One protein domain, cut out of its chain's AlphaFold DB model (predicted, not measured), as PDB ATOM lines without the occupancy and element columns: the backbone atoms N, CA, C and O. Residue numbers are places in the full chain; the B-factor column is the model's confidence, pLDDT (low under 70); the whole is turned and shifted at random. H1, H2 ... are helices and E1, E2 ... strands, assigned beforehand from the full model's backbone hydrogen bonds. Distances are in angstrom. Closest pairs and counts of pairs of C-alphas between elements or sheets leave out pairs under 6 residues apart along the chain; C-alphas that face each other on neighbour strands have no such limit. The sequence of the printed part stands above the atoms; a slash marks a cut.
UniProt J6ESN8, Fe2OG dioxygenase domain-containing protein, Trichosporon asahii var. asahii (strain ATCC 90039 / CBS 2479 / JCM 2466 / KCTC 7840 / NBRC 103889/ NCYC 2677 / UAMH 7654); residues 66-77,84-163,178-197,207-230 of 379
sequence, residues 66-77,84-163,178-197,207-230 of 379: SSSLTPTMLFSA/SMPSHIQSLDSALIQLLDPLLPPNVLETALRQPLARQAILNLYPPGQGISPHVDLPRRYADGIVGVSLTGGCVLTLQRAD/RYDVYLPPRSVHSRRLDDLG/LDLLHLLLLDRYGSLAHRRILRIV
ATOM      1  N   SER A  66     172.847 126.005  89.866       67.31
ATOM      2  CA  SER A  66     173.443 125.370  91.049       67.31
ATOM      3  C   SER A  66     172.472 125.203  92.218       67.31
ATOM      4  O   SER A  66     172.700 124.359  93.083       67.31
ATOM      5  N   SER A  67     171.395 125.990  92.266       62.00
ATOM      6  CA  SER A  67     170.395 125.894  93.323       62.00
ATOM      7  C   SER A  67     169.598 124.596  93.195       62.00
ATOM      8  O   SER A  67     168.806 124.437  92.263       62.00
ATOM      9  N   SER A  68     169.782 123.672  94.140       62.03
ATOM     10  CA  SER A  68     168.873 122.538  94.293       62.03
ATOM     11  C   SER A  68     167.450 123.054  94.517       62.03
ATOM     12  O   SER A  68     167.244 124.147  95.043       62.03
ATOM     13  N   LEU A  69     166.442 122.260  94.146       62.75
ATOM     14  CA  LEU A  69     165.017 122.611  94.262       62.75
ATOM     15  C   LEU A  69     164.528 122.805  95.717       62.75
ATOM     16  O   LEU A  69     163.327 122.869  95.969       62.75
ATOM     17  N   THR A  70     165.441 122.854  96.685       74.81
ATOM     18  CA  THR A  70     165.162 122.877  98.116       74.81
ATOM     19  C   THR A  70     165.661 124.179  98.730       74.81
ATOM     20  O   THR A  70     166.853 124.486  98.605       74.81
ATOM     21  N   PRO A  71     164.798 124.914  99.455       81.38
ATOM     22  CA  PRO A  71     165.234 126.041 100.260       81.38
ATOM     23  C   PRO A  71     166.403 125.642 101.164       81.38
ATOM     24  O   PRO A  71     166.340 124.614 101.842       81.38
ATOM     25  N   THR A  72     167.484 126.416 101.132       87.25
ATOM     26  CA  THR A  72     168.729 126.075 101.828       87.25
ATOM     27  C   THR A  72     169.273 127.289 102.564       87.25
ATOM     28  O   THR A  72     169.336 128.387 102.017       87.25
ATOM     29  N   MET A  73     169.692 127.077 103.808       89.25
ATOM     30  CA  MET A  73     170.378 128.073 104.623       89.25
ATOM     31  C   MET A  73     171.850 127.698 104.745       89.25
ATOM     32  O   MET A  73     172.181 126.594 105.175       89.25
ATOM     33  N   LEU A  74     172.724 128.624 104.380       89.69
ATOM     34  CA  LEU A  74     174.170 128.464 104.414       89.69
ATOM     35  C   LEU A  74     174.761 129.466 105.398       89.69
ATOM     36  O   LEU A  74     174.254 130.578 105.534       89.69
ATOM     37  N   PHE A  75     175.844 129.076 106.062       89.00
ATOM     38  CA  PHE A  75     176.517 129.899 107.059       89.00
ATOM     39  C   PHE A  75     178.020 129.931 106.797       89.00
ATOM     40  O   PHE A  75     178.608 128.937 106.369       89.00
ATOM     41  N   SER A  76     178.631 131.071 107.099       87.81
ATOM     42  CA  SER A  76     180.072 131.289 107.123       87.81
ATOM     43  C   SER A  76     180.467 131.858 108.471       87.81
ATOM     44  O   SER A  76     179.836 132.799 108.954       87.81
ATOM     45  N   ALA A  77     181.544 131.331 109.044       87.56
ATOM     46  CA  ALA A  77     182.202 131.946 110.189       87.56
ATOM     47  C   ALA A  77     182.724 133.359 109.833       87.56
ATOM     48  O   ALA A  77     182.967 133.630 108.649       87.56
ATOM     49  N   SER A  84     183.039 128.967 104.614       91.38
ATOM     50  CA  SER A  84     182.398 127.678 104.331       91.38
ATOM     51  C   SER A  84     181.300 127.772 103.265       91.38
ATOM     52  O   SER A  84     180.615 126.782 103.005       91.38
ATOM     53  N   MET A  85     181.101 128.945 102.650       88.44
ATOM     54  CA  MET A  85     180.107 129.117 101.592       88.44
ATOM     55  C   MET A  85     180.530 128.387 100.310       88.44
ATOM     56  O   MET A  85     181.718 128.339  99.990       88.44
ATOM     57  N   PRO A  86     179.586 127.873  99.508       90.38
ATOM     58  CA  PRO A  86     179.883 127.395  98.163       90.38
ATOM     59  C   PRO A  86     180.541 128.483  97.302       90.38
ATOM     60  O   PRO A  86     180.201 129.662  97.413       90.38
ATOM     61  N   SER A  87     181.444 128.089  96.400       91.06
ATOM     62  CA  SER A  87     182.210 129.019  95.552       91.06
ATOM     63  C   SER A  87     181.334 129.965  94.726       91.06
ATOM     64  O   SER A  87     181.674 131.136  94.580       91.06
ATOM     65  N   HIS A  88     180.183 129.499  94.238       88.50
ATOM     66  CA  HIS A  88     179.231 130.333  93.498       88.50
ATOM     67  C   HIS A  88     178.590 131.419  94.382       88.50
ATOM     68  O   HIS A  88     178.361 132.530  93.915       88.50
ATOM     69  N   ILE A  89     178.365 131.147  95.676       90.00
ATOM     70  CA  ILE A  89     177.878 132.151  96.639       90.00
ATOM     71  C   ILE A  89     178.984 133.150  96.984       90.00
ATOM     72  O   ILE A  89     178.723 134.346  97.027       90.00
ATOM     73  N   GLN A  90     180.227 132.691  97.159       90.38
ATOM     74  CA  GLN A  90     181.376 133.588  97.364       90.38
ATOM     75  C   GLN A  90     181.624 134.494  96.142       90.38
ATOM     76  O   GLN A  90     181.939 135.678  96.282       90.38
ATOM     77  N   SER A  91     181.446 133.948  94.937       91.88
ATOM     78  CA  SER A  91     181.558 134.695  93.677       91.88
ATOM     79  C   SER A  91     180.455 135.742  93.558       91.88
ATOM     80  O   SER A  91     180.721 136.874  93.155       91.88
ATOM     81  N   LEU A  92     179.229 135.393  93.962       91.81
ATOM     82  CA  LEU A  92     178.131 136.345  94.048       91.81
ATOM     83  C   LEU A  92     178.425 137.467  95.045       91.81
ATOM     84  O   LEU A  92     178.245 138.624  94.691       91.81
ATOM     85  N   ASP A  93     178.871 137.142  96.256       90.75
ATOM     86  CA  ASP A  93     179.194 138.129  97.293       90.75
ATOM     87  C   ASP A  93     180.232 139.147  96.790       90.75
ATOM     88  O   ASP A  93     180.000 140.358  96.792       90.75
ATOM     89  N   SER A  94     181.318 138.643  96.200       92.75
ATOM     90  CA  SER A  94     182.360 139.471  95.582       92.75
ATOM     91  C   SER A  94     181.811 140.357  94.458       92.75
ATOM     92  O   SER A  94     182.172 141.532  94.354       92.75
ATOM     93  N   ALA A  95     180.926 139.818  93.614       95.00
ATOM     94  CA  ALA A  95     180.305 140.568  92.529       95.00
ATOM     95  C   ALA A  95     179.326 141.633  93.042       95.00
ATOM     96  O   ALA A  95     179.301 142.739  92.508       95.00
ATOM     97  N   LEU A  96     178.543 141.339  94.084       94.50
ATOM     98  CA  LEU A  96     177.623 142.299  94.695       94.50
ATOM     99  C   LEU A  96     178.380 143.493  95.266       94.50
ATOM    100  O   LEU A  96     177.969 144.623  95.014       94.50
ATOM    101  N   ILE A  97     179.511 143.266  95.943       93.12
ATOM    102  CA  ILE A  97     180.375 144.353  96.423       93.12
ATOM    103  C   ILE A  97     180.817 145.234  95.253       93.12
ATOM    104  O   ILE A  97     180.646 146.444  95.311       93.12
ATOM    105  N   GLN A  98     181.334 144.648  94.169       96.38
ATOM    106  CA  GLN A  98     181.807 145.416  93.008       96.38
ATOM    107  C   GLN A  98     180.688 146.201  92.310       96.38
ATOM    108  O   GLN A  98     180.910 147.319  91.853       96.38
ATOM    109  N   LEU A  99     179.491 145.619  92.211       96.56
ATOM    110  CA  LEU A  99     178.344 146.239  91.547       96.56
ATOM    111  C   LEU A  99     177.712 147.349  92.390       96.56
ATOM    112  O   LEU A  99     177.223 148.328  91.829       96.56
ATOM    113  N   LEU A 100     177.692 147.187  93.714       94.75
ATOM    114  CA  LEU A 100     177.035 148.115  94.631       94.75
ATOM    115  C   LEU A 100     177.965 149.207  95.159       94.75
ATOM    116  O   LEU A 100     177.464 150.263  95.529       94.75
ATOM    117  N   ASP A 101     179.286 149.003  95.152       95.38
ATOM    118  CA  ASP A 101     180.271 150.002  95.594       95.38
ATOM    119  C   ASP A 101     180.093 151.391  94.951       95.38
ATOM    120  O   ASP A 101     180.033 152.370  95.694       95.38
ATOM    121  N   PRO A 102     179.893 151.524  93.624       96.62
ATOM    122  CA  PRO A 102     179.666 152.837  93.025       96.62
ATOM    123  C   PRO A 102     178.227 153.359  93.186       96.62
ATOM    124  O   PRO A 102     177.954 154.494  92.797       96.62
ATOM    125  N   LEU A 103     177.289 152.541  93.680       95.25
ATOM    126  CA  LEU A 103     175.852 152.849  93.699       95.25
ATOM    127  C   LEU A 103     175.313 153.151  95.098       95.25
ATOM    128  O   LEU A 103     174.319 153.866  95.224       95.25
ATOM    129  N   LEU A 104     175.933 152.590  96.134       90.44
ATOM    130  CA  LEU A 104     175.510 152.753  97.515       90.44
ATOM    131  C   LEU A 104     176.416 153.734  98.260       90.44
ATOM    132  O   LEU A 104     177.630 153.741  98.054       90.44
ATOM    133  N   PRO A 105     175.857 154.530  99.189       90.75
ATOM    134  CA  PRO A 105     176.668 155.270 100.139       90.75
ATOM    135  C   PRO A 105     177.626 154.325 100.888       90.75
ATOM    136  O   PRO A 105     177.204 153.227 101.275       90.75
ATOM    137  N   PRO A 106     178.880 154.736 101.166       90.00
ATOM    138  CA  PRO A 106     179.856 153.876 101.834       90.00
ATOM    139  C   PRO A 106     179.338 153.286 103.149       90.00
ATOM    140  O   PRO A 106     179.505 152.103 103.405       90.00
ATOM    141  N   ASN A 107     178.611 154.072 103.949       86.06
ATOM    142  CA  ASN A 107     178.030 153.612 105.212       86.06
ATOM    143  C   ASN A 107     176.954 152.527 105.045       86.06
ATOM    144  O   ASN A 107     176.683 151.815 106.005       86.06
ATOM    145  N   VAL A 108     176.300 152.423 103.886       85.19
ATOM    146  CA  VAL A 108     175.338 151.346 103.596       85.19
ATOM    147  C   VAL A 108     176.087 150.097 103.149       85.19
ATOM    148  O   VAL A 108     175.775 149.001 103.606       85.19
ATOM    149  N   LEU A 109     177.108 150.259 102.307       87.06
ATOM    150  CA  LEU A 109     177.940 149.157 101.833       87.06
ATOM    151  C   LEU A 109     178.723 148.486 102.971       87.06
ATOM    152  O   LEU A 109     178.793 147.258 103.030       87.06
ATOM    153  N   GLU A 110     179.278 149.281 103.889       86.44
ATOM    154  CA  GLU A 110     179.987 148.769 105.064       86.44
ATOM    155  C   GLU A 110     179.066 147.912 105.940       86.44
ATOM    156  O   GLU A 110     179.404 146.776 106.273       86.44
ATOM    157  N   THR A 111     177.863 148.414 106.224       81.69
ATOM    158  CA  THR A 111     176.861 147.707 107.027       81.69
ATOM    159  C   THR A 111     176.292 146.471 106.325       81.69
ATOM    160  O   THR A 111     176.028 145.487 106.995       81.69
ATOM    161  N   ALA A 112     176.091 146.491 105.005       82.44
ATOM    162  CA  ALA A 112     175.404 145.403 104.302       82.44
ATOM    163  C   ALA A 112     176.325 144.321 103.724       82.44
ATOM    164  O   ALA A 112     175.876 143.202 103.501       82.44
ATOM    165  N   LEU A 113     177.581 144.650 103.403       85.25
ATOM    166  CA  LEU A 113     178.454 143.738 102.657       85.25
ATOM    167  C   LEU A 113     179.898 143.675 103.149       85.25
ATOM    168  O   LEU A 113     180.564 142.685 102.863       85.25
ATOM    169  N   ARG A 114     180.410 144.634 103.928       87.81
ATOM    170  CA  ARG A 114     181.826 144.606 104.374       87.81
ATOM    171  C   ARG A 114     182.037 144.391 105.866       87.81
ATOM    172  O   ARG A 114     183.180 144.329 106.317       87.81
ATOM    173  N   GLN A 115     180.972 144.187 106.631       83.00
ATOM    174  CA  GLN A 115     181.118 143.907 108.053       83.00
ATOM    175  C   GLN A 115     181.874 142.591 108.322       83.00
ATOM    176  O   GLN A 115     181.641 141.581 107.642       83.00
ATOM    177  N   PRO A 116     182.752 142.561 109.343       85.12
ATOM    178  CA  PRO A 116     183.529 141.381 109.716       85.12
ATOM    179  C   PRO A 116     182.712 140.389 110.571       85.12
ATOM    180  O   PRO A 116     183.242 139.776 111.496       85.12
ATOM    181  N   LEU A 117     181.413 140.244 110.293       85.44
ATOM    182  CA  LEU A 117     180.524 139.314 110.991       85.44
ATOM    183  C   LEU A 117     180.409 137.979 110.251       85.44
ATOM    184  O   LEU A 117     180.799 137.841 109.088       85.44
ATOM    185  N   ALA A 118     179.850 136.982 110.938       85.94
ATOM    186  CA  ALA A 118     179.439 135.746 110.287       85.94
ATOM    187  C   ALA A 118     178.393 136.054 109.209       85.94
ATOM    188  O   ALA A 118     177.556 136.940 109.377       85.94
ATOM    189  N   ARG A 119     178.439 135.301 108.107       88.12
ATOM    190  CA  ARG A 119     177.523 135.471 106.974       88.12
ATOM    191  C   ARG A 119     176.488 134.369 106.961       88.12
ATOM    192  O   ARG A 119     176.834 133.201 107.136       88.12
ATOM    193  N   GLN A 120     175.247 134.725 106.673       89.44
ATOM    194  CA  GLN A 120     174.201 133.779 106.324       89.44
ATOM    195  C   GLN A 120     173.737 134.043 104.892       89.44
ATOM    196  O   GLN A 120     173.455 135.181 104.541       89.44
ATOM    197  N   ALA A 121     173.624 132.989 104.085       90.38
ATOM    198  CA  ALA A 121     172.967 133.042 102.785       90.38
ATOM    199  C   ALA A 121     171.709 132.171 102.821       90.38
ATOM    200  O   ALA A 121     171.784 130.985 103.148       90.38
ATOM    201  N   ILE A 122     170.549 132.750 102.509       88.81
ATOM    202  CA  ILE A 122     169.282 132.010 102.418       88.81
ATOM    203  C   ILE A 122     168.884 131.913 100.955       88.81
ATOM    204  O   ILE A 122     168.623 132.931 100.327       88.81
ATOM    205  N   LEU A 123     168.822 130.696 100.426       90.00
ATOM    206  CA  LEU A 123     168.367 130.411  99.075       90.00
ATOM    207  C   LEU A 123     166.922 129.938  99.157       90.00
ATOM    208  O   LEU A 123     166.672 128.822  99.605       90.00
ATOM    209  N   ASN A 124     165.982 130.770  98.719       88.75
ATOM    210  CA  ASN A 124     164.564 130.413  98.675       88.75
ATOM    211  C   ASN A 124     164.124 130.159  97.239       88.75
ATOM    212  O   ASN A 124     164.425 130.987  96.388       88.75
ATOM    213  N   LEU A 125     163.377 129.075  96.995       88.50
ATOM    214  CA  LEU A 125     162.719 128.795  95.718       88.50
ATOM    215  C   LEU A 125     161.208 129.007  95.846       88.50
ATOM    216  O   LEU A 125     160.564 128.284  96.603       88.50
ATOM    217  N   TYR A 126     160.641 129.941  95.080       88.38
ATOM    218  CA  TYR A 126     159.184 130.124  95.015       88.38
ATOM    219  C   TYR A 126     158.634 129.734  93.635       88.38
ATOM    220  O   TYR A 126     158.930 130.407  92.639       88.38
ATOM    221  N   PRO A 127     157.819 128.668  93.555       88.12
ATOM    222  CA  PRO A 127     156.976 128.376  92.404       88.12
ATOM    223  C   PRO A 127     155.941 129.482  92.131       88.12
ATOM    224  O   PRO A 127     155.604 130.261  93.027       88.12
ATOM    225  N   PRO A 128     155.364 129.536  90.917       87.88
ATOM    226  CA  PRO A 128     154.296 130.479  90.602       87.88
ATOM    227  C   PRO A 128     153.123 130.397  91.590       87.88
ATOM    228  O   PRO A 128     152.605 129.316  91.859       87.88
ATOM    229  N   GLY A 129     152.688 131.555  92.094       88.81
ATOM    230  CA  GLY A 129     151.598 131.661  93.071       88.81
ATOM    231  C   GLY A 129     152.018 131.442  94.527       88.81
ATOM    232  O   GLY A 129     151.194 131.632  95.414       88.81
ATOM    233  N   GLN A 130     153.279 131.082  94.786       90.81
ATOM    234  CA  GLN A 130     153.830 131.037  96.138       90.81
ATOM    235  C   GLN A 130     154.536 132.346  96.495       90.81
ATOM    236  O   GLN A 130     154.964 133.111  95.629       90.81
ATOM    237  N   GLY A 131     154.676 132.578  97.794       90.00
ATOM    238  CA  GLY A 131     155.377 133.718  98.359       90.00
ATOM    239  C   GLY A 131     155.754 133.437  99.805       90.00
ATOM    240  O   GLY A 131     155.698 132.295 100.266       90.00
ATOM    241  N   ILE A 132     156.137 134.486 100.519       88.06
ATOM    242  CA  ILE A 132     156.389 134.440 101.955       88.06
ATOM    243  C   ILE A 132     155.385 135.348 102.658       88.06
ATOM    244  O   ILE A 132     155.074 136.428 102.157       88.06
ATOM    245  N   SER A 133     154.852 134.890 103.791       88.06
ATOM    246  CA  SER A 133     153.936 135.693 104.604       88.06
ATOM    247  C   SER A 133     154.621 136.978 105.084       88.06
ATOM    248  O   SER A 133     155.844 136.969 105.269       88.06
ATOM    249  N   PRO A 134     153.873 138.068 105.329       87.38
ATOM    250  CA  PRO A 134     154.429 139.279 105.925       87.38
ATOM    251  C   PRO A 134     155.177 138.967 107.226       87.38
ATOM    252  O   PRO A 134     154.659 138.272 108.098       87.38
ATOM    253  N   HIS A 135     156.410 139.453 107.344       86.56
ATOM    254  CA  HIS A 135     157.245 139.290 108.532       86.56
ATOM    255  C   HIS A 135     158.308 140.391 108.590       86.56
ATOM    256  O   HIS A 135     158.575 141.084 107.608       86.56
ATOM    257  N   VAL A 136     158.919 140.532 109.763       83.69
ATOM    258  CA  VAL A 136     160.142 141.310 109.962       83.69
ATOM    259  C   VAL A 136     161.274 140.312 110.171       83.69
ATOM    260  O   VAL A 136     161.145 139.407 110.999       83.69
ATOM    261  N   ASP A 137     162.362 140.459 109.417       81.88
ATOM    262  CA  ASP A 137     163.559 139.640 109.603       81.88
ATOM    263  C   ASP A 137     164.059 139.751 111.041       81.88
ATOM    264  O   ASP A 137     164.014 140.824 111.637       81.88
ATOM    265  N   LEU A 138     164.506 138.626 111.608       77.56
ATOM    266  CA  LEU A 138     164.794 138.469 113.035       77.56
ATOM    267  C   LEU A 138     165.707 139.600 113.568       77.56
ATOM    268  O   LEU A 138     166.932 139.502 113.438       77.56
ATOM    269  N   PRO A 139     165.154 140.626 114.251       67.50
ATOM    270  CA  PRO A 139     165.829 141.918 114.442       67.50
ATOM    271  C   PRO A 139     166.984 141.877 115.450       67.50
ATOM    272  O   PRO A 139     167.720 142.838 115.604       67.50
ATOM    273  N   ARG A 140     167.137 140.764 116.175       69.31
ATOM    274  CA  ARG A 140     168.253 140.521 117.108       69.31
ATOM    275  C   ARG A 140     169.265 139.509 116.586       69.31
ATOM    276  O   ARG A 140     170.239 139.199 117.261       69.31
ATOM    277  N   ARG A 141     168.987 138.915 115.427       70.38
ATOM    278  CA  ARG A 141     169.848 137.905 114.818       70.38
ATOM    279  C   ARG A 141     170.690 138.535 113.726       70.38
ATOM    280  O   ARG A 141     171.884 138.261 113.671       70.38
ATOM    281  N   TYR A 142     170.055 139.360 112.904       74.00
ATOM    282  CA  TYR A 142     170.685 140.012 111.773       74.00
ATOM    283  C   TYR A 142     171.168 141.405 112.149       74.00
ATOM    284  O   TYR A 142     170.497 142.117 112.890       74.00
ATOM    285  N   ALA A 143     172.355 141.747 111.668       76.81
ATOM    286  CA  ALA A 143     172.871 143.096 111.639       76.81
ATOM    287  C   ALA A 143     172.042 143.944 110.667       76.81
ATOM    288  O   ALA A 143     171.184 143.438 109.940       76.81
ATOM    289  N   ASP A 144     172.309 145.243 110.640       76.94
ATOM    290  CA  ASP A 144     171.378 146.214 110.064       76.94
ATOM    291  C   ASP A 144     171.278 146.164 108.533       76.94
ATOM    292  O   ASP A 144     170.477 146.899 107.961       76.94
ATOM    293  N   GLY A 145     172.069 145.324 107.860       82.38
ATOM    294  CA  GLY A 145     172.118 145.202 106.409       82.38
ATOM    295  C   GLY A 145     171.563 143.874 105.902       82.38
ATOM    296  O   GLY A 145     171.990 142.804 106.322       82.38
ATOM    297  N   ILE A 146     170.626 143.959 104.957       87.25
ATOM    298  CA  ILE A 146     170.114 142.806 104.212       87.25
ATOM    299  C   ILE A 146     170.245 143.099 102.726       87.25
ATOM    300  O   ILE A 146     169.754 144.124 102.243       87.25
ATOM    301  N   VAL A 147     170.877 142.188 101.989       92.31
ATOM    302  CA  VAL A 147     170.956 142.263 100.526       92.31
ATOM    303  C   VAL A 147     170.129 141.149  99.915       92.31
ATOM    304  O   VAL A 147     170.338 139.979 100.204       92.31
ATOM    305  N   GLY A 148     169.191 141.531  99.060       93.25
ATOM    306  CA  GLY A 148     168.271 140.659  98.363       93.25
ATOM    307  C   GLY A 148     168.580 140.553  96.871       93.25
ATOM    308  O   GLY A 148     168.777 141.571  96.209       93.25
ATOM    309  N   VAL A 149     168.565 139.348  96.298       94.12
ATOM    310  CA  VAL A 149     168.771 139.152  94.846       94.12
ATOM    311  C   VAL A 149     167.665 138.297  94.241       94.12
ATOM    312  O   VAL A 149     167.440 137.184  94.699       94.12
ATOM    313  N   SER A 150     167.013 138.776  93.180       93.12
ATOM    314  CA  SER A 150     166.020 138.019  92.402       93.12
ATOM    315  C   SER A 150     166.677 137.403  91.169       93.12
ATOM    316  O   SER A 150     167.232 138.136  90.358       93.12
ATOM    317  N   LEU A 151     166.616 136.082  90.978       90.69
ATOM    318  CA  LEU A 151     167.410 135.420  89.925       90.69
ATOM    319  C   LEU A 151     166.639 135.049  88.652       90.69
ATOM    320  O   LEU A 151     167.029 135.466  87.561       90.69
ATOM    321  N   THR A 152     165.569 134.265  88.770       86.12
ATOM    322  CA  THR A 152     165.036 133.497  87.632       86.12
ATOM    323  C   THR A 152     163.702 134.031  87.094       86.12
ATOM    324  O   THR A 152     163.598 134.361  85.911       86.12
ATOM    325  N   GLY A 153     162.697 134.182  87.953       86.62
ATOM    326  CA  GLY A 153     161.447 134.902  87.687       86.62
ATOM    327  C   GLY A 153     161.467 136.353  88.183       86.62
ATOM    328  O   GLY A 153     162.436 136.799  88.793       86.62
ATOM    329  N   GLY A 154     160.392 137.094  87.902       89.75
ATOM    330  CA  GLY A 154     160.122 138.369  88.574       89.75
ATOM    331  C   GLY A 154     159.075 138.181  89.671       89.75
ATOM    332  O   GLY A 154     158.157 137.383  89.477       89.75
ATOM    333  N   CYS A 155     159.196 138.898  90.786       93.19
ATOM    334  CA  CYS A 155     158.228 138.884  91.889       93.19
ATOM    335  C   CYS A 155     157.761 140.291  92.246       93.19
ATOM    336  O   CYS A 155     158.260 141.282  91.718       93.19
ATOM    337  N   VAL A 156     156.790 140.359  93.152       94.00
ATOM    338  CA  VAL A 156     156.414 141.589  93.840       94.00
ATOM    339  C   VAL A 156     156.914 141.485  95.277       94.00
ATOM    340  O   VAL A 156     156.625 140.505  95.961       94.00
ATOM    341  N   LEU A 157     157.689 142.475  95.706       92.94
ATOM    342  CA  LEU A 157     158.047 142.706  97.096       92.94
ATOM    343  C   LEU A 157     157.026 143.679  97.682       92.94
ATOM    344  O   LEU A 157     156.992 144.845  97.290       92.94
ATOM    345  N   THR A 158     156.199 143.191  98.601       92.50
ATOM    346  CA  THR A 158     155.245 144.015  99.348       92.50
ATOM    347  C   THR A 158     155.879 144.465 100.655       92.50
ATOM    348  O   THR A 158     156.360 143.646 101.438       92.50
ATOM    349  N   LEU A 159     155.883 145.774 100.885       90.06
ATOM    350  CA  LEU A 159     156.423 146.417 102.076       90.06
ATOM    351  C   LEU A 159     155.306 147.197 102.761       90.06
ATOM    352  O   LEU A 159     154.587 147.960 102.121       90.06
ATOM    353  N   GLN A 160     155.183 147.014 104.068       88.00
ATOM    354  CA  GLN A 160     154.205 147.687 104.915       88.00
ATOM    355  C   GLN A 160     154.835 147.900 106.291       88.00
ATOM    356  O   GLN A 160     155.728 147.144 106.696       88.00
ATOM    357  N   ARG A 161     154.395 148.925 107.025       84.50
ATOM    358  CA  ARG A 161     154.821 149.097 108.419       84.50
ATOM    359  C   ARG A 161     154.276 147.945 109.265       84.50
ATOM    360  O   ARG A 161     153.118 147.558 109.121       84.50
ATOM    361  N   ALA A 162     155.105 147.416 110.164       79.44
ATOM    362  CA  ALA A 162     154.750 146.259 110.988       79.44
ATOM    363  C   ALA A 162     153.479 146.497 111.830       79.44
ATOM    364  O   ALA A 162     152.622 145.619 111.908       79.44
ATOM    365  N   ASP A 163     153.328 147.704 112.382       74.19
ATOM    366  CA  ASP A 163     152.175 148.085 113.208       74.19
ATOM    367  C   ASP A 163     150.854 148.106 112.425       74.19
ATOM    368  O   ASP A 163     149.783 147.911 113.002       74.19
ATOM    369  N   ARG A 178     151.370 151.100 102.117       87.94
ATOM    370  CA  ARG A 178     151.752 149.840 101.476       87.94
ATOM    371  C   ARG A 178     152.457 150.128 100.158       87.94
ATOM    372  O   ARG A 178     151.956 150.875  99.321       87.94
ATOM    373  N   TYR A 179     153.585 149.461  99.947       90.56
ATOM    374  CA  TYR A 179     154.375 149.560  98.731       90.56
ATOM    375  C   TYR A 179     154.530 148.184  98.092       90.56
ATOM    376  O   TYR A 179     155.223 147.323  98.627       90.56
ATOM    377  N   ASP A 180     153.924 147.995  96.923       92.69
ATOM    378  CA  ASP A 180     154.117 146.802  96.099       92.69
ATOM    379  C   ASP A 180     155.156 147.119  95.016       92.69
ATOM    380  O   ASP A 180     154.924 147.968  94.156       92.69
ATOM    381  N   VAL A 181     156.318 146.465  95.059       93.31
ATOM    382  CA  VAL A 181     157.461 146.742  94.176       93.31
ATOM    383  C   VAL A 181     157.743 145.535  93.292       93.31
ATOM    384  O   VAL A 181     158.070 144.458  93.782       93.31
ATOM    385  N   TYR A 182     157.656 145.693  91.975       95.25
ATOM    386  CA  TYR A 182     158.012 144.643  91.030       95.25
ATOM    387  C   TYR A 182     159.533 144.521  90.891       95.25
ATOM    388  O   TYR A 182     160.205 145.431  90.403       95.25
ATOM    389  N   LEU A 183     160.062 143.356  91.254       94.75
ATOM    390  CA  LEU A 183     161.459 142.975  91.097       94.75
ATOM    391  C   LEU A 183     161.594 142.068  89.864       94.75
ATOM    392  O   LEU A 183     161.282 140.877  89.951       94.75
ATOM    393  N   PRO A 184     162.039 142.574  88.695       94.69
ATOM    394  CA  PRO A 184     162.334 141.711  87.553       94.69
ATOM    395  C   PRO A 184     163.504 140.753  87.854       94.69
ATOM    396  O   PRO A 184     164.268 140.982  88.797       94.69
ATOM    397  N   PRO A 185     163.718 139.709  87.031       93.38
ATOM    398  CA  PRO A 185     164.908 138.875  87.140       93.38
ATOM    399  C   PRO A 185     166.189 139.716  87.134       93.38
ATOM    400  O   PRO A 185     166.298 140.693  86.383       93.38
ATOM    401  N   ARG A 186     167.176 139.284  87.920       95.38
ATOM    402  CA  ARG A 186     168.475 139.938  88.149       95.38
ATOM    403  C   ARG A 186     168.403 141.248  88.938       95.38
ATOM    404  O   ARG A 186     169.352 142.030  88.899       95.38
ATOM    405  N   SER A 187     167.292 141.515  89.621       95.75
ATOM    406  CA  SER A 187     167.199 142.666  90.523       95.75
ATOM    407  C   SER A 187     168.012 142.432  91.786       95.75
ATOM    408  O   SER A 187     167.995 141.333  92.337       95.75
ATOM    409  N   VAL A 188     168.677 143.483  92.250       95.25
ATOM    410  CA  VAL A 188     169.343 143.529  93.553       95.25
ATOM    411  C   VAL A 188     168.636 144.586  94.386       95.25
ATOM    412  O   VAL A 188     168.330 145.659  93.875       95.25
ATOM    413  N   HIS A 189     168.359 144.299  95.649       92.06
ATOM    414  CA  HIS A 189     167.860 145.285  96.593       92.06
ATOM    415  C   HIS A 189     168.669 145.227  97.880       92.06
ATOM    416  O   HIS A 189     169.148 144.169  98.266       92.06
ATOM    417  N   SER A 190     168.840 146.365  98.536       90.06
ATOM    418  CA  SER A 190     169.478 146.444  99.845       90.06
ATOM    419  C   SER A 190     168.546 147.157 100.800       90.06
ATOM    420  O   SER A 190     167.957 148.176 100.435       90.06
ATOM    421  N   ARG A 191     168.434 146.641 102.017       83.06
ATOM    422  CA  ARG A 191     167.683 147.263 103.098       83.06
ATOM    423  C   ARG A 191     168.613 147.510 104.271       83.06
ATOM    424  O   ARG A 191     169.299 146.592 104.714       83.06
ATOM    425  N   ARG A 192     168.583 148.739 104.776       81.12
ATOM    426  CA  ARG A 192     169.157 149.123 106.060       81.12
ATOM    427  C   ARG A 192     168.050 149.259 107.110       81.12
ATOM    428  O   ARG A 192     167.010 149.841 106.809       81.12
ATOM    429  N   LEU A 193     168.260 148.740 108.320       63.19
ATOM    430  CA  LEU A 193     167.299 148.862 109.428       63.19
ATOM    431  C   LEU A 193     167.301 150.253 110.109       63.19
ATOM    432  O   LEU A 193     166.277 150.648 110.664       63.19
ATOM    433  N   ASP A 194     168.400 151.010 110.034       54.84
ATOM    434  CA  ASP A 194     168.644 152.157 110.936       54.84
ATOM    435  C   ASP A 194     167.947 153.480 110.600       54.84
ATOM    436  O   ASP A 194     167.854 154.347 111.471       54.84
ATOM    437  N   ASP A 195     167.421 153.684 109.392       48.94
ATOM    438  CA  ASP A 195     166.846 154.999 109.052       48.94
ATOM    439  C   ASP A 195     165.479 155.259 109.733       48.94
ATOM    440  O   ASP A 195     164.875 156.317 109.560       48.94
ATOM    441  N   LEU A 196     164.993 154.320 110.556       48.50
ATOM    442  CA  LEU A 196     163.792 154.453 111.394       48.50
ATOM    443  C   LEU A 196     164.065 155.006 112.808       48.50
ATOM    444  O   LEU A 196     163.140 155.072 113.616       48.50
ATOM    445  N   GLY A 197     165.296 155.433 113.121       39.00
ATOM    446  CA  GLY A 197     165.603 156.125 114.382       39.00
ATOM    447  C   GLY A 197     165.624 155.222 115.621       39.00
ATOM    448  O   GLY A 197     165.462 155.704 116.741       39.00
ATOM    449  N   LEU A 207     175.024 138.638 113.104       36.50
ATOM    450  CA  LEU A 207     175.090 137.962 111.795       36.50
ATOM    451  C   LEU A 207     174.728 138.912 110.653       36.50
ATOM    452  O   LEU A 207     173.728 139.604 110.741       36.50
ATOM    453  N   ASP A 208     175.469 138.891 109.553       43.28
ATOM    454  CA  ASP A 208     175.069 139.557 108.307       43.28
ATOM    455  C   ASP A 208     174.197 138.620 107.452       43.28
ATOM    456  O   ASP A 208     174.483 137.416 107.372       43.28
ATOM    457  N   LEU A 209     173.157 139.148 106.801       46.56
ATOM    458  CA  LEU A 209     172.204 138.366 106.015       46.56
ATOM    459  C   LEU A 209     172.241 138.733 104.528       46.56
ATOM    460  O   LEU A 209     171.755 139.776 104.093       46.56
ATOM    461  N   LEU A 210     172.701 137.783 103.720       48.12
ATOM    462  CA  LEU A 210     172.476 137.766 102.283       48.12
ATOM    463  C   LEU A 210     171.212 136.943 101.986       48.12
ATOM    464  O   LEU A 210     171.175 135.720 102.145       48.12
ATOM    465  N   HIS A 211     170.149 137.602 101.538       53.78
ATOM    466  CA  HIS A 211     168.910 136.957 101.121       53.78
ATOM    467  C   HIS A 211     168.927 136.700  99.607       53.78
ATOM    468  O   HIS A 211     168.926 137.612  98.787       53.78
ATOM    469  N   LEU A 212     168.934 135.440  99.185       52.66
ATOM    470  CA  LEU A 212     168.852 135.065  97.775       52.66
ATOM    471  C   LEU A 212     167.438 134.572  97.438       52.66
ATOM    472  O   LEU A 212     167.009 133.497  97.861       52.66
ATOM    473  N   LEU A 213     166.708 135.347  96.638       51.44
ATOM    474  CA  LEU A 213     165.390 134.988  96.122       51.44
ATOM    475  C   LEU A 213     165.540 134.308  94.748       51.44
ATOM    476  O   LEU A 213     165.664 134.950  93.699       51.44
ATOM    477  N   LEU A 214     165.490 132.976  94.726       47.00
ATOM    478  CA  LEU A 214     165.341 132.196  93.499       47.00
ATOM    479  C   LEU A 214     163.842 132.046  93.201       47.00
ATOM    480  O   LEU A 214     163.071 131.455  93.943       47.00
ATOM    481  N   LEU A 215     163.385 132.606  92.093       41.75
ATOM    482  CA  LEU A 215     162.006 132.430  91.627       41.75
ATOM    483  C   LEU A 215     162.033 131.468  90.463       41.75
ATOM    484  O   LEU A 215     162.729 131.765  89.508       41.75
ATOM    485  N   ASP A 216     161.324 130.349  90.522       30.47
ATOM    486  CA  ASP A 216     161.465 129.269  89.543       30.47
ATOM    487  C   ASP A 216     161.300 129.738  88.076       30.47
ATOM    488  O   ASP A 216     160.420 130.547  87.751       30.47
ATOM    489  N   ARG A 217     162.133 129.207  87.162       35.12
ATOM    490  CA  ARG A 217     161.917 129.356  85.714       35.12
ATOM    491  C   ARG A 217     160.869 128.351  85.272       35.12
ATOM    492  O   ARG A 217     161.191 127.369  84.614       35.12
ATOM    493  N   TYR A 218     159.605 128.681  85.463       30.95
ATOM    494  CA  TYR A 218     158.600 128.170  84.544       30.95
ATOM    495  C   TYR A 218     157.762 129.316  84.022       30.95
ATOM    496  O   TYR A 218     157.172 130.088  84.775       30.95
ATOM    497  N   GLY A 219     157.771 129.444  82.693       34.41
ATOM    498  CA  GLY A 219     157.021 130.425  81.925       34.41
ATOM    499  C   GLY A 219     155.519 130.233  82.091       34.41
ATOM    500  O   GLY A 219     154.839 129.801  81.165       34.41
ATOM    501  N   SER A 220     154.998 130.567  83.267       37.66
ATOM    502  CA  SER A 220     153.572 130.588  83.518       37.66
ATOM    503  C   SER A 220     152.961 131.759  82.749       37.66
ATOM    504  O   SER A 220     153.536 132.849  82.632       37.66
ATOM    505  N   LEU A 221     151.764 131.536  82.206       38.75
ATOM    506  CA  LEU A 221     150.948 132.569  81.567       38.75
ATOM    507  C   LEU A 221     150.812 133.837  82.435       38.75
ATOM    508  O   LEU A 221     150.619 134.917  81.883       38.75
ATOM    509  N   ALA A 222     150.943 133.720  83.763       37.50
ATOM    510  CA  ALA A 222     150.899 134.830  84.711       37.50
ATOM    511  C   ALA A 222     152.064 135.818  84.525       37.50
ATOM    512  O   ALA A 222     151.823 137.018  84.465       37.50
ATOM    513  N   HIS A 223     153.298 135.346  84.308       39.47
ATOM    514  CA  HIS A 223     154.437 136.230  84.018       39.47
ATOM    515  C   HIS A 223     154.235 136.991  82.697       39.47
ATOM    516  O   HIS A 223     154.502 138.187  82.607       39.47
ATOM    517  N   ARG A 224     153.676 136.325  81.674       41.50
ATOM    518  CA  ARG A 224     153.327 136.974  80.396       41.50
ATOM    519  C   ARG A 224     152.164 137.959  80.537       41.50
ATOM    520  O   ARG A 224     152.167 138.970  79.845       41.50
ATOM    521  N   ARG A 225     151.191 137.692  81.415       42.25
ATOM    522  CA  ARG A 225     150.083 138.615  81.719       42.25
ATOM    523  C   ARG A 225     150.569 139.851  82.471       42.25
ATOM    524  O   ARG A 225     150.262 140.945  82.024       42.25
ATOM    525  N   ILE A 226     151.389 139.690  83.511       39.09
ATOM    526  CA  ILE A 226     151.981 140.811  84.260       39.09
ATOM    527  C   ILE A 226     152.831 141.681  83.325       39.09
ATOM    528  O   ILE A 226     152.638 142.889  83.266       39.09
ATOM    529  N   LEU A 227     153.708 141.081  82.510       41.56
ATOM    530  CA  LEU A 227     154.494 141.847  81.536       41.56
ATOM    531  C   LEU A 227     153.625 142.538  80.475       41.56
ATOM    532  O   LEU A 227     153.952 143.652  80.076       41.56
ATOM    533  N   ARG A 228     152.526 141.915  80.028       42.16
ATOM    534  CA  ARG A 228     151.609 142.501  79.038       42.16
ATOM    535  C   ARG A 228     150.817 143.674  79.624       42.16
ATOM    536  O   ARG A 228     150.723 144.695  78.958       42.16
ATOM    537  N   ILE A 229     150.331 143.561  80.861       41.50
ATOM    538  CA  ILE A 229     149.626 144.641  81.569       41.50
ATOM    539  C   ILE A 229     150.566 145.830  81.792       41.50
ATOM    540  O   ILE A 229     150.211 146.970  81.496       41.50
ATOM    541  N   VAL A 230     151.802 145.574  82.233       43.53
ATOM    542  CA  VAL A 230     152.764 146.657  82.472       43.53
ATOM    543  C   VAL A 230     153.236 147.303  81.160       43.53
ATOM    544  O   VAL A 230     153.326 148.526  81.085       43.53
TER     545      VAL A 230
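This is residues 66 to 77, 84 to 163, 178 to 197 and 207 to 230 of the 379 residues of the protein "Fe2OG dioxygenase domain-containing protein" of Trichosporon asahii var. asahii (strain ATCC 90039 / CBS 2479 / JCM 2466 / KCTC 7840 / NBRC 103889/ NCYC 2677 / UAMH 7654) (UniProt J6ESN8). A twisted wall of five strands, E1 E2 E7 E3 E6 in order across it, has the helical hairpin H1 and H2 laid across one face as a second layer. A two-strand ribbon, E4 and E5, which comes between E3 and E6 along the chain, is close to the wall at Cys 155 and Leu 183, near the last residues of E7 and E3, and from there slants off beside it, while the last helix, H3, lies out beyond the last residue of E7, its centre 22.6 A from the mean of the C-alphas. The printed part has 136 residues in the order E1 H1 H2 E2 E3 E4 E5 E6 E7 H3; the larger sheet is mixed and the class is mixed, helices and strands. The whole is compact, with a radius of gyration of the C-alphas of 15.4 A and spans of 44 by 37 by 29 A.

E1, residues 72 to 76, is an edge strand, antiparallel to E2, residues 118 to 126, with N 74 and O 121 2.8 A apart. E2 is parallel to E7, residues 207 to 215, with N 210 and O 120 at 2.8 A. E7 is parallel to E3, residues 142 to 150, with N 211 and O 147 at 2.7 A; E3 bends by 78 degrees at residue 145. E3 is antiparallel to the other edge strand, E6, residues 188 to 192, with N 148 and O 189 at 2.8 A. H1, residues 87 to 100, is on this sheet at a height of 10.4 A and runs across the strands, at 81 degrees to E7 on the local plane. H2, residues 106 to 114, is on the same face at a height of 8.5 A; its Ala 112 and Gly 145 of E3 have C-alphas 3.9 A apart, the closest of the two elements. H1 and H2 form a helical hairpin and touch, closest at the C-alphas of Ile 97 and Leu 113, 6.6 A, with a shallow tilt of 3 degrees, opposite ways. E4, residues 155 to 160, and E5, residues 178 to 183, are antiparallel, with N 157 and O 181 at 2.8 A. H3, residues 221 to 230, is not on the larger sheet and is apart from E4 and E5. Every O i to N i+4 pair is within hydrogen-bond range in H1 and H3, and 4 of 5 in H2.

E1 begins at C-alpha 72, (168.729, 126.075, 101.828). From first to last C-alpha, H1 measures 19.8 A, E2 26.0 A, E3 20.0 A and E7 24.7 A. H3 ends at C-alpha 230, (152.764, 146.657, 82.472).

The C-alphas of Ala 77 and Ile 229 are the farthest apart, 45.2 A. Three cuts leave C-alpha gaps of 7.3 A from 77 to 84, 11.9 A from 163 to 178 and 20.7 A from 197 to 207. The link from E2 to E3, 15 residues, is long. Mean pLDDT of the printed part is 77.8; residues 66 to 69, 139 to 140, 193 to 197 and 207 to 230 are under 70.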